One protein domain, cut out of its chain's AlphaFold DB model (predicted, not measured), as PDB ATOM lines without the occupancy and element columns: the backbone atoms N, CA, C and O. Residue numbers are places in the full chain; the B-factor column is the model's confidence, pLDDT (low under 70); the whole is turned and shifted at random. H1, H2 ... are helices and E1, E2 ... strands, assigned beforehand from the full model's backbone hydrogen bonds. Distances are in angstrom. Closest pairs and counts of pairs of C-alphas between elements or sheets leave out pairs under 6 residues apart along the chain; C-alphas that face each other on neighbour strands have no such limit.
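What this domain is: This is residues 7 to 91 of the 171 residues of an uncharacterized protein of Xylona heveae (strain CBS 132557 / TC161) (UniProt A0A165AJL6). Two short strand pairs, E1 with E2 and the hairpin E3 E4, make a small body with E1 close beside E4; H1 packs on the hairpin, H2 packs near one end of the E1 E2 pair, and residues 62 to 68 stick out in a loop. The printed part has 85 residues, with two named helices and four named strands in the order H1 E1 H2 E2 E3 E4; both two-stranded sheets are antiparallel. The class is mixed, helices and strands. The whole is compact, with a radius of gyration of the C-alphas of 13.5 A and spans of 40 by 27 by 22 A.

How they stand to each other: Start at H1, residues 7 to 22, and look across to E4, residues 85 to 90: their closest C-alphas, those of Gly 17 and Val 87, are 5.8 A apart. E4 forms a hairpin with its antiparallel neighbour E3, residues 77 to 82; N 80 and O 87 are 2.9 A apart, within hydrogen-bond range. Next find E1, residues 27 to 30: Ile 29 and Thr 89 have the closest C-alphas of E1 and E4, 4.4 A apart. Between E1 and its antiparallel neighbour E2, residues 50 to 53, N 52 and O 28 are within hydrogen-bond range at 2.9 A. H2, residues 31 to 39, and H1 are close but not clearly touching, with closest C-alphas Lys 10 and Leu 37 at 7.4 A. H1 and E2 are apart. In H1 and H2 every O i to N i+4 pair is within hydrogen-bond range.

Where its parts are: Find C-alpha 7 at (111.131, 94.091, 107.267); from there H1 runs 22.7 A to C-alpha 22. E1 then spans 9.7 A, H2 12.5 A, E2 10.2 A and E3 15.3 A. E4 runs 16.4 A to C-alpha 90 at (101.338, 83.889, 93.553).

The domain as a whole: The C-alphas farthest apart, Thr 43 and Glu 57, are 40.6 A apart. The printed part has no cut. Residues 54 to 76 form the long link from E2 to E3; within it, residues 57 to 62 have pLDDT under 70.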
ATOM      1  N   ASP A   7     112.058  93.308 106.429       94.75
ATOM      2  CA  ASP A   7     111.131  94.091 107.267       94.75
ATOM      3  C   ASP A   7     110.581  95.313 106.519       94.75
ATOM      4  O   ASP A   7     109.378  95.558 106.484       94.75
ATOM      5  N   ARG A   8     111.464  96.010 105.798       95.69
ATOM      6  CA  ARG A   8     111.112  97.122 104.906       95.69
ATOM      7  C   ARG A   8     110.203  96.678 103.758       95.69
ATOM      8  O   ARG A   8     109.322  97.430 103.349       95.69
ATOM      9  N   LEU A   9     110.439  95.486 103.209       97.06
ATOM     10  CA  LEU A   9     109.607  94.910 102.157       97.06
ATOM     11  C   LEU A   9     108.214  94.574 102.697       97.06
ATOM     12  O   LEU A   9     107.235  94.853 102.015       97.06
ATOM     13  N   LYS A  10     108.119  94.026 103.916       97.31
ATOM     14  CA  LYS A  10     106.844  93.738 104.588       97.31
ATOM     15  C   LYS A  10     106.012  95.006 104.777       97.31
ATOM     16  O   LYS A  10     104.833  94.995 104.432       97.31
ATOM     17  N   ASP A  11     106.627  96.096 105.234       97.12
ATOM     18  CA  ASP A  11     105.951  97.393 105.360       97.12
ATOM     19  C   ASP A  11     105.429  97.894 104.008       97.12
ATOM     20  O   ASP A  11     104.237  98.165 103.863       97.12
ATOM     21  N   LEU A  12     106.304  97.931 102.994       96.50
ATOM     22  CA  LEU A  12     105.958  98.372 101.640       96.50
ATOM     23  C   LEU A  12     104.792  97.566 101.058       96.50
ATOM     24  O   LEU A  12     103.859  98.119 100.483       96.50
ATOM     25  N   VAL A  13     104.852  96.249 101.199       97.44
ATOM     26  CA  VAL A  13     103.866  95.329 100.642       97.44
ATOM     27  C   VAL A  13     102.531  95.421 101.377       97.44
ATOM     28  O   VAL A  13     101.486  95.401 100.729       97.44
ATOM     29  N   ALA A  14     102.543  95.594 102.701       97.75
ATOM     30  CA  ALA A  14     101.326  95.853 103.462       97.75
ATOM     31  C   ALA A  14     100.692  97.203 103.079       97.75
ATOM     32  O   ALA A  14      99.470  97.292 102.975       97.75
ATOM     33  N   ASP A  15     101.499  98.245 102.844       97.75
ATOM     34  CA  ASP A  15     101.022  99.559 102.394       97.75
ATOM     35  C   ASP A  15     100.388  99.495 100.998       97.75
ATOM     36  O   ASP A  15      99.274  99.990 100.796       97.75
ATOM     37  N   VAL A  16     101.070  98.856 100.043       97.69
ATOM     38  CA  VAL A  16     100.567  98.665  98.675       97.69
ATOM     39  C   VAL A  16      99.299  97.815  98.682       97.69
ATOM     40  O   VAL A  16      98.311  98.213  98.065       97.69
ATOM     41  N   GLY A  17      99.294  96.703  99.423       97.62
ATOM     42  CA  GLY A  17      98.127  95.835  99.567       97.62
ATOM     43  C   GLY A  17      96.911  96.589 100.097       97.62
ATOM     44  O   GLY A  17      95.867  96.597  99.447       97.62
ATOM     45  N   ARG A  18      97.082  97.361 101.184       97.94
ATOM     46  CA  ARG A  18      96.009  98.194 101.753       97.94
ATOM     47  C   ARG A  18      95.457  99.179 100.735       97.94
ATOM     48  O   ARG A  18      94.249  99.418 100.693       97.94
ATOM     49  N   LYS A  19      96.330  99.771  99.919       97.75
ATOM     50  CA  LYS A  19      95.907 100.745  98.917       97.75
ATOM     51  C   LYS A  19      95.124 100.084  97.785       97.75
ATOM     52  O   LYS A  19      94.068 100.606  97.431       97.75
ATOM     53  N   LEU A  20      95.595  98.955  97.255       97.00
ATOM     54  CA  LEU A  20      94.900  98.197  96.208       97.00
ATOM     55  C   LEU A  20      93.539  97.686  96.689       97.00
ATOM     56  O   LEU A  20      92.539  97.902  96.005       97.00
ATOM     57  N   ASP A  21      93.477  97.140  97.905       96.44
ATOM     58  CA  ASP A  21      92.230  96.680  98.518       96.44
ATOM     59  C   ASP A  21      91.231  97.834  98.697       96.44
ATOM     60  O   ASP A  21      90.054  97.682  98.381       96.44
ATOM     61  N   SER A  22      91.690  99.026  99.110       97.19
ATOM     62  CA  SER A  22      90.822 100.214  99.226       97.19
ATOM     63  C   SER A  22      90.222 100.675  97.892       97.19
ATOM     64  O   SER A  22      89.200 101.359  97.873       97.19
ATOM     65  N   MET A  23      90.866 100.314  96.779       95.56
ATOM     66  CA  MET A  23      90.419 100.607  95.418       95.56
ATOM     67  C   MET A  23      89.664  99.427  94.790       95.56
ATOM     68  O   MET A  23      89.252  99.536  93.642       95.56
ATOM     69  N   HIS A  24      89.465  98.329  95.530       93.31
ATOM     70  CA  HIS A  24      88.870  97.082  95.040       93.31
ATOM     71  C   HIS A  24      89.616  96.483  93.834       93.31
ATOM     72  O   HIS A  24      89.006  95.851  92.974       93.31
ATOM     73  N   ILE A  25      90.939  96.667  93.766       93.25
ATOM     74  CA  ILE A  25      91.776  96.110  92.698       93.25
ATOM     75  C   ILE A  25      92.286  94.740  93.140       93.25
ATOM     76  O   ILE A  25      93.023  94.640  94.122       93.25
ATOM     77  N   ASP A  26      91.919  93.679  92.414       93.94
ATOM     78  CA  ASP A  26      92.509  92.360  92.653       93.94
ATOM     79  C   ASP A  26      93.955  92.322  92.149       93.94
ATOM     80  O   ASP A  26      94.295  92.933  91.136       93.94
ATOM     81  N   TYR A  27      94.826  91.620  92.869       96.06
ATOM     82  CA  TYR A  27      96.250  91.579  92.565       96.06
ATOM     83  C   TYR A  27      96.907  90.292  93.062       96.06
ATOM     84  O   TYR A  27      96.332  89.528  93.842       96.06
ATOM     85  N   ALA A  28      98.139  90.066  92.619       97.62
ATOM     86  CA  ALA A  28      99.060  89.129  93.239       97.62
ATOM     87  C   ALA A  28     100.503  89.608  93.072       97.62
ATOM     88  O   ALA A  28     100.936  89.967  91.977       97.62
ATOM     89  N   ILE A  29     101.252  89.594  94.170       97.56
ATOM     90  CA  ILE A  29     102.689  89.872  94.171       97.56
ATOM     91  C   ILE A  29     103.438  88.673  93.585       97.56
ATOM     92  O   ILE A  29     103.128  87.521  93.902       97.56
ATOM     93  N   MET A  30     104.437  88.956  92.751       95.69
ATOM     94  CA  MET A  30     105.273  87.969  92.069       95.69
ATOM     95  C   MET A  30     106.771  88.269  92.240       95.69
ATOM     96  O   MET A  30     107.179  89.097  93.056       95.69
ATOM     97  N   GLY A  31     107.606  87.563  91.474       94.06
ATOM     98  CA  GLY A  31     109.018  87.902  91.325       94.06
ATOM     99  C   GLY A  31     109.830  87.761  92.613       94.06
ATOM    100  O   GLY A  31     109.572  86.896  93.452       94.06
ATOM    101  N   GLY A  32     110.862  88.598  92.749       95.00
ATOM    102  CA  GLY A  32     111.774  88.559  93.896       95.00
ATOM    103  C   GLY A  32     111.084  88.880  95.222       95.00
ATOM    104  O   GLY A  32     111.384  88.239  96.231       95.00
ATOM    105  N   ALA A  33     110.128  89.813  95.216       96.50
ATOM    106  CA  ALA A  33     109.358  90.178  96.401       96.50
ATOM    107  C   ALA A  33     108.550  88.994  96.944       96.50
ATOM    108  O   ALA A  33     108.630  88.701  98.137       96.50
ATOM    109  N   ALA A  34     107.839  88.265  96.076       96.88
ATOM    110  CA  ALA A  34     107.085  87.087  96.496       96.88
ATOM    111  C   ALA A  34     107.996  86.001  97.089       96.88
ATOM    112  O   ALA A  34     107.677  85.451  98.139       96.88
ATOM    113  N   VAL A  35     109.168  85.752  96.488       96.81
ATOM    114  CA  VAL A  35     110.151  84.801  97.042       96.81
ATOM    115  C   VAL A  35     110.577  85.212  98.455       96.81
ATOM    116  O   VAL A  35     110.559  84.376  99.358       96.81
ATOM    117  N   CYS A  36     110.918  86.486  98.679       96.50
ATOM    118  CA  CYS A  36     111.314  86.977 100.006       96.50
ATOM    119  C   CYS A  36     110.190  86.781 101.040       96.50
ATOM    120  O   CYS A  36     110.435  86.328 102.156       96.50
ATOM    121  N   LEU A  37     108.949  87.100 100.663       96.31
ATOM    122  CA  LEU A  37     107.790  87.022 101.554       96.31
ATOM    123  C   LEU A  37     107.382  85.585 101.883       96.31
ATOM    124  O   LEU A  37     107.001  85.305 103.015       96.31
ATOM    125  N   ILE A  38     107.436  84.675 100.915       95.75
ATOM    126  CA  ILE A  38     106.967  83.300 101.103       95.75
ATOM    127  C   ILE A  38     108.016  82.474 101.859       95.75
ATOM    128  O   ILE A  38     107.668  81.733 102.771       95.75
ATOM    129  N   THR A  39     109.300  82.634 101.524       94.38
ATOM    130  CA  THR A  39     110.390  81.883 102.180       94.38
ATOM    131  C   THR A  39     110.729  82.408 103.568       94.38
ATOM    132  O   THR A  39     111.288  81.667 104.371       94.38
ATOM    133  N   GLN A  40     110.446  83.690 103.837       92.38
ATOM    134  CA  GLN A  40     110.913  84.406 105.029       92.38
ATOM    135  C   GLN A  40     112.449  84.358 105.208       92.38
ATOM    136  O   GLN A  40     112.951  84.585 106.308       92.38
ATOM    137  N   ASP A  41     113.208  84.092 104.136       88.88
ATOM    138  CA  ASP A  41     114.671  84.040 104.159       88.88
ATOM    139  C   ASP A  41     115.258  85.458 104.189       88.88
ATOM    140  O   ASP A  41     115.235  86.186 103.195       88.88
ATOM    141  N   THR A  42     115.836  85.846 105.327       89.31
ATOM    142  CA  THR A  42     116.435  87.174 105.530       89.31
ATOM    143  C   THR A  42     117.708  87.408 104.714       89.31
ATOM    144  O   THR A  42     118.134  88.555 104.569       89.31
ATOM    145  N   THR A  43     118.309  86.358 104.146       90.62
ATOM    146  CA  THR A  43     119.472  86.468 103.252       90.62
ATOM    147  C   THR A  43     119.076  86.798 101.814       90.62
ATOM    148  O   THR A  43     119.911  87.252 101.024       90.62
ATOM    149  N   ARG A  44     117.800  86.606 101.453       93.56
ATOM    150  CA  ARG A  44     117.260  86.948 100.139       93.56
ATOM    151  C   ARG A  44     116.631  88.339 100.185       93.56
ATOM    152  O   ARG A  44     115.668  88.587 100.896       93.56
ATOM    153  N   VAL A  45     117.174  89.245  99.376       94.12
ATOM    154  CA  VAL A  45     116.711  90.638  99.250       94.12
ATOM    155  C   VAL A  45     116.345  90.949  97.807       94.12
ATOM    156  O   VAL A  45     116.966  90.404  96.896       94.12
ATOM    157  N   THR A  46     115.361  91.817  97.583       94.81
ATOM    158  CA  THR A  46     114.924  92.260  96.247       94.81
ATOM    159  C   THR A  46     115.049  93.772  96.121       94.81
ATOM    160  O   THR A  46     115.081  94.460  97.132       94.81
ATOM    161  N   GLU A  47     115.147  94.304  94.910       94.31
ATOM    162  CA  GLU A  47     115.300  95.749  94.673       94.31
ATOM    163  C   GLU A  47     113.993  96.443  94.262       94.31
ATOM    164  O   GLU A  47     113.925  97.671  94.219       94.31
ATOM    165  N   ASP A  48     112.968  95.648  93.976       94.62
ATOM    166  CA  ASP A  48     111.698  96.033  93.384       94.62
ATOM    167  C   ASP A  48     110.531  95.195  93.934       94.62
ATOM    168  O   ASP A  48     110.704  94.175  94.611       94.62
ATOM    169  N   LEU A  49     109.320  95.672  93.648       95.44
ATOM    170  CA  LEU A  49     108.067  94.980  93.906       95.44
ATOM    171  C   LEU A  49     107.365  94.744  92.570       95.44
ATOM    172  O   LEU A  49     106.803  95.672  91.990       95.44
ATOM    173  N   ASP A  50     107.380  93.495  92.112       94.50
ATOM    174  CA  ASP A  50     106.610  93.057  90.952       94.50
ATOM    175  C   ASP A  50     105.229  92.568  91.394       94.50
ATOM    176  O   ASP A  50     105.105  91.741  92.305       94.50
ATOM    177  N   LEU A  51     104.178  93.027  90.720       95.19
ATOM    178  CA  LEU A  51     102.823  92.532  90.921       95.19
ATOM    179  C   LEU A  51     102.038  92.499  89.612       95.19
ATOM    180  O   LEU A  51     102.302  93.263  88.684       95.19
ATOM    181  N   VAL A  52     101.036  91.631  89.585       93.06
ATOM    182  CA  VAL A  52      99.989  91.605  88.565       93.06
ATOM    183  C   VAL A  52      98.723  92.157  89.200       93.06
ATOM    184  O   VAL A  52      98.403  91.786  90.328       93.06
ATOM    185  N   ILE A  53      98.009  93.021  88.483       91.62
ATOM    186  CA  ILE A  53      96.676  93.501  88.860       91.62
ATOM    187  C   ILE A  53      95.640  92.974  87.871       91.62
ATOM    188  O   ILE A  53      95.944  92.784  86.692       91.62
ATOM    189  N   GLN A  54      94.421  92.754  88.347       87.44
ATOM    190  CA  GLN A  54      93.282  92.487  87.486       87.44
ATOM    191  C   GLN A  54      92.847  93.822  86.897       87.44
ATOM    192  O   GLN A  54      92.550  94.764  87.634       87.44
ATOM    193  N   VAL A  55      92.843  93.900  85.573       81.12
ATOM    194  CA  VAL A  55      92.323  95.060  84.862       81.12
ATOM    195  C   VAL A  55      91.024  94.649  84.194       81.12
ATOM    196  O   VAL A  55      90.980  93.639  83.492       81.12
ATOM    197  N   ASP A  56      89.972  95.422  84.437       73.81
ATOM    198  CA  ASP A  56      88.694  95.254  83.748       73.81
ATOM    199  C   ASP A  56      88.779  95.828  82.317       73.81
ATOM    200  O   ASP A  56      89.849  96.254  81.883       73.81
ATOM    201  N   GLU A  57      87.661  95.830  81.581       62.47
ATOM    202  CA  GLU A  57      87.477  96.052  80.122       62.47
ATOM    203  C   GLU A  57      88.178  97.276  79.468       62.47
ATOM    204  O   GLU A  57      88.050  97.500  78.267       62.47
ATOM    205  N   LEU A  58      88.928  98.078  80.222       59.03
ATOM    206  CA  LEU A  58      89.581  99.318  79.805       59.03
ATOM    207  C   LEU A  58      91.031  99.161  79.313       59.03
ATOM    208  O   LEU A  58      91.574 100.125  78.773       59.03
ATOM    209  N   PHE A  59      91.681  98.003  79.484       64.56
ATOM    210  CA  PHE A  59      93.048  97.808  78.980       64.56
ATOM    211  C   PHE A  59      93.059  97.143  77.603       64.56
ATOM    212  O   PHE A  59      92.802  95.947  77.457       64.56
ATOM    213  N   ASP A  60      93.417  97.920  76.583       64.25
ATOM    214  CA  ASP A  60      93.669  97.390  75.249       64.25
ATOM    215  C   ASP A  60      94.992  96.608  75.229       64.25
ATOM    216  O   ASP A  60      96.081  97.162  75.064       64.25
ATOM    217  N   HIS A  61      94.899  95.295  75.412       63.47
ATOM    218  CA  HIS A  61      96.042  94.387  75.310       63.47
ATOM    219  C   HIS A  61      96.725  94.442  73.930       63.47
ATOM    220  O   HIS A  61      97.924  94.170  73.848       63.47
ATOM    221  N   LEU A  62      96.018  94.849  72.863       68.75
ATOM    222  CA  LEU A  62      96.608  95.017  71.528       68.75
ATOM    223  C   LEU A  62      97.622  96.160  71.488       68.75
ATOM    224  O   LEU A  62      98.519  96.153  70.648       68.75
ATOM    225  N   SER A  63      97.528  97.109  72.420       75.38
ATOM    226  CA  SER A  63      98.508  98.184  72.555       75.38
ATOM    227  C   SER A  63      99.854  97.698  73.127       75.38
ATOM    228  O   SER A  63     100.846  98.420  73.034       75.38
ATOM    229  N   TRP A  64      99.923  96.487  73.707       70.06
ATOM    230  CA  TRP A  64     101.134  95.932  74.339       70.06
ATOM    231  C   TRP A  64     101.288  94.414  74.102       70.06
ATOM    232  O   TRP A  64     101.391  93.655  75.071       70.06
ATOM    233  N   PRO A  65     101.354  93.949  72.840       70.88
ATOM    234  CA  PRO A  65     101.292  92.521  72.510       70.88
ATOM    235  C   PRO A  65     102.484  91.721  73.056       70.88
ATOM    236  O   PRO A  65     102.356  90.541  73.363       70.88
ATOM    237  N   GLU A  66     103.632  92.377  73.232       75.88
ATOM    238  CA  GLU A  66     104.863  91.755  73.732       75.88
ATOM    239  C   GLU A  66     104.917  91.648  75.267       75.88
ATOM    240  O   GLU A  66     105.849  91.056  75.815       75.88
ATOM    241  N   ARG A  67     103.965  92.246  76.003       70.56
ATOM    242  CA  ARG A  67     103.958  92.139  77.467       70.56
ATOM    243  C   ARG A  67     103.334  90.811  77.899       70.56
ATOM    244  O   ARG A  67     102.189  90.554  77.523       70.56
ATOM    245  N   PRO A  68     104.020  90.018  78.747       72.62
ATOM    246  CA  PRO A  68     103.442  88.815  79.330       72.62
ATOM    247  C   PRO A  68     102.109  89.127  80.013       72.62
ATOM    248  O   PRO A  68     102.034  90.014  80.864       72.62
ATOM    249  N   GLN A  69     101.070  88.395  79.621       75.38
ATOM    250  CA  GLN A  69      99.742  88.489  80.216       75.38
ATOM    251  C   GLN A  69      99.575  87.348  81.215       75.38
ATOM    252  O   GLN A  69      99.773  86.181  80.874       75.38
ATOM    253  N   TYR A  70      99.199  87.685  82.447       80.69
ATOM    254  CA  TYR A  70      98.969  86.712  83.511       80.69
ATOM    255  C   TYR A  70      97.491  86.704  83.889       80.69
ATOM    256  O   TYR A  70      96.911  87.745  84.189       80.69
ATOM    257  N   ASN A  71      96.880  85.521  83.888       81.44
ATOM    258  CA  ASN A  71      95.465  85.357  84.201       81.44
ATOM    259  C   ASN A  71      95.280  85.123  85.710       81.44
ATOM    260  O   ASN A  71      95.362  83.989  86.184       81.44
ATOM    261  N   LEU A  72      95.059  86.198  86.471       82.06
ATOM    262  CA  LEU A  72      94.860  86.127  87.924       82.06
ATOM    263  C   LEU A  72      93.716  85.183  88.353       82.06
ATOM    264  O   LEU A  72      93.941  84.402  89.280       82.06
ATOM    265  N   PRO A  73      92.527  85.197  87.712       82.31
ATOM    266  CA  PRO A  73      91.430  84.288  88.049       82.31
ATOM    267  C   PRO A  73      91.773  82.797  88.004       82.31
ATOM    268  O   PRO A  73      91.262  82.036  88.821       82.31
ATOM    269  N   SER A  74      92.612  82.370  87.057       82.62
ATOM    270  CA  SER A  74      92.902  80.949  86.831       82.62
ATOM    271  C   SER A  74      94.217  80.471  87.441       82.62
ATOM    272  O   SER A  74      94.572  79.312  87.252       82.62
ATOM    273  N   THR A  75      94.973  81.353  88.096       87.88
ATOM    274  CA  THR A  75      96.312  81.033  88.598       87.88
ATOM    275  C   THR A  75      96.294  80.754  90.098       87.88
ATOM    276  O   THR A  75      95.645  81.478  90.857       87.88
ATOM    277  N   SER A  76      97.058  79.755  90.545       91.75
ATOM    278  CA  SER A  76      97.202  79.421  91.962       91.75
ATOM    279  C   SER A  76      97.849  80.566  92.754       91.75
ATOM    280  O   SER A  76      98.990  80.971  92.492       91.75
ATOM    281  N   ARG A  77      97.131  81.070  93.766       94.50
ATOM    282  CA  ARG A  77      97.515  82.204  94.623       94.50
ATOM    283  C   ARG A  77      97.391  81.852  96.100       94.50
ATOM    284  O   ARG A  77      96.530  81.069  96.480       94.50
ATOM    285  N   ASN A  78      98.202  82.519  96.914       93.88
ATOM    286  CA  ASN A  78      98.164  82.443  98.368       93.88
ATOM    287  C   ASN A  78      97.902  83.824  98.965       93.88
ATOM    288  O   ASN A  78      98.395  84.836  98.460       93.88
ATOM    289  N   THR A  79      97.198  83.851 100.093       96.06
ATOM    290  CA  THR A  79      97.071  85.046 100.928       96.06
ATOM    291  C   THR A  79      97.930  84.862 102.170       96.06
ATOM    292  O   THR A  79      97.784  83.874 102.887       96.06
ATOM    293  N   ILE A  80      98.833  85.806 102.417       95.38
ATOM    294  CA  ILE A  80      99.737  85.795 103.568       95.38
ATOM    295  C   ILE A  80      99.448  86.986 104.482       95.38
ATOM    296  O   ILE A  80      99.122  88.076 104.019       95.38
ATOM    297  N   ASN A  81      99.595  86.790 105.792       96.31
ATOM    298  CA  ASN A  81      99.484  87.878 106.760       96.31
ATOM    299  C   ASN A  81     100.829  88.607 106.886       96.31
ATOM    300  O   ASN A  81     101.803  88.043 107.386       96.31
ATOM    301  N   VAL A  82     100.875  89.866 106.459       94.75
ATOM    302  CA  VAL A  82     102.050  90.739 106.526       94.75
ATOM    303  C   VAL A  82     101.701  91.950 107.377       94.75
ATOM    304  O   VAL A  82     100.842  92.749 107.012       94.75
ATOM    305  N   ASN A  83     102.351  92.079 108.537       94.00
ATOM    306  CA  ASN A  83     102.136  93.178 109.487       94.00
ATOM    307  C   ASN A  83     100.647  93.414 109.823       94.00
ATOM    308  O   ASN A  83     100.188  94.549 109.932       94.00
ATOM    309  N   GLY A  84      99.880  92.325 109.972       93.94
ATOM    310  CA  GLY A  84      98.450  92.362 110.298       93.94
ATOM    311  C   GLY A  84      97.520  92.581 109.101       93.94
ATOM    312  O   GLY A  84      96.306  92.638 109.288       93.94
ATOM    313  N   HIS A  85      98.056  92.700 107.885       96.94
ATOM    314  CA  HIS A  85      97.287  92.874 106.660       96.94
ATOM    315  C   HIS A  85      97.392  91.644 105.748       96.94
ATOM    316  O   HIS A  85      98.455  91.041 105.612       96.94
ATOM    317  N   GLN A  86      96.280  91.270 105.119       97.56
ATOM    318  CA  GLN A  86      96.213  90.136 104.201       97.56
ATOM    319  C   GLN A  86      96.718  90.560 102.823       97.56
ATOM    320  O   GLN A  86      96.127  91.419 102.181       97.56
ATOM    321  N   VAL A  87      97.804  89.951 102.364       97.38
ATOM    322  CA  VAL A  87      98.455  90.282 101.097       97.38
ATOM    323  C   VAL A  87      98.403  89.086 100.160       97.38
ATOM    324  O   VAL A  87      98.733  87.966 100.546       97.38
ATOM    325  N   LYS A  88      98.033  89.335  98.901       97.31
ATOM    326  CA  LYS A  88      97.939  88.309  97.858       97.31
ATOM    327  C   LYS A  88      99.279  88.122  97.147       97.31
ATOM    328  O   LYS A  88      99.892  89.078  96.674       97.31
ATOM    329  N   THR A  89      99.709  86.875  97.021       97.50
ATOM    330  CA  THR A  89     100.930  86.447  96.321       97.50
ATOM    331  C   THR A  89     100.589  85.328  95.344       97.50
ATOM    332  O   THR A  89      99.615  84.598  95.549       97.50
ATOM    333  N   PHE A  90     101.376  85.155  94.284       97.19
ATOM    334  CA  PHE A  90     101.338  83.889  93.553       97.19
ATOM    335  C   PHE A  90     101.838  82.751  94.444       97.19
ATOM    336  O   PHE A  90     102.682  82.955  95.316       97.19
ATOM    337  N   SER A  91     101.300  81.551  94.234       96.50
ATOM    338  CA  SER A  91     101.709  80.362  94.987       96.50
ATOM    339  C   SER A  91     103.186  80.010  94.762       96.50
ATOM    340  O   SER A  91     103.786  80.375  93.744       96.50
TER     341      SER A  91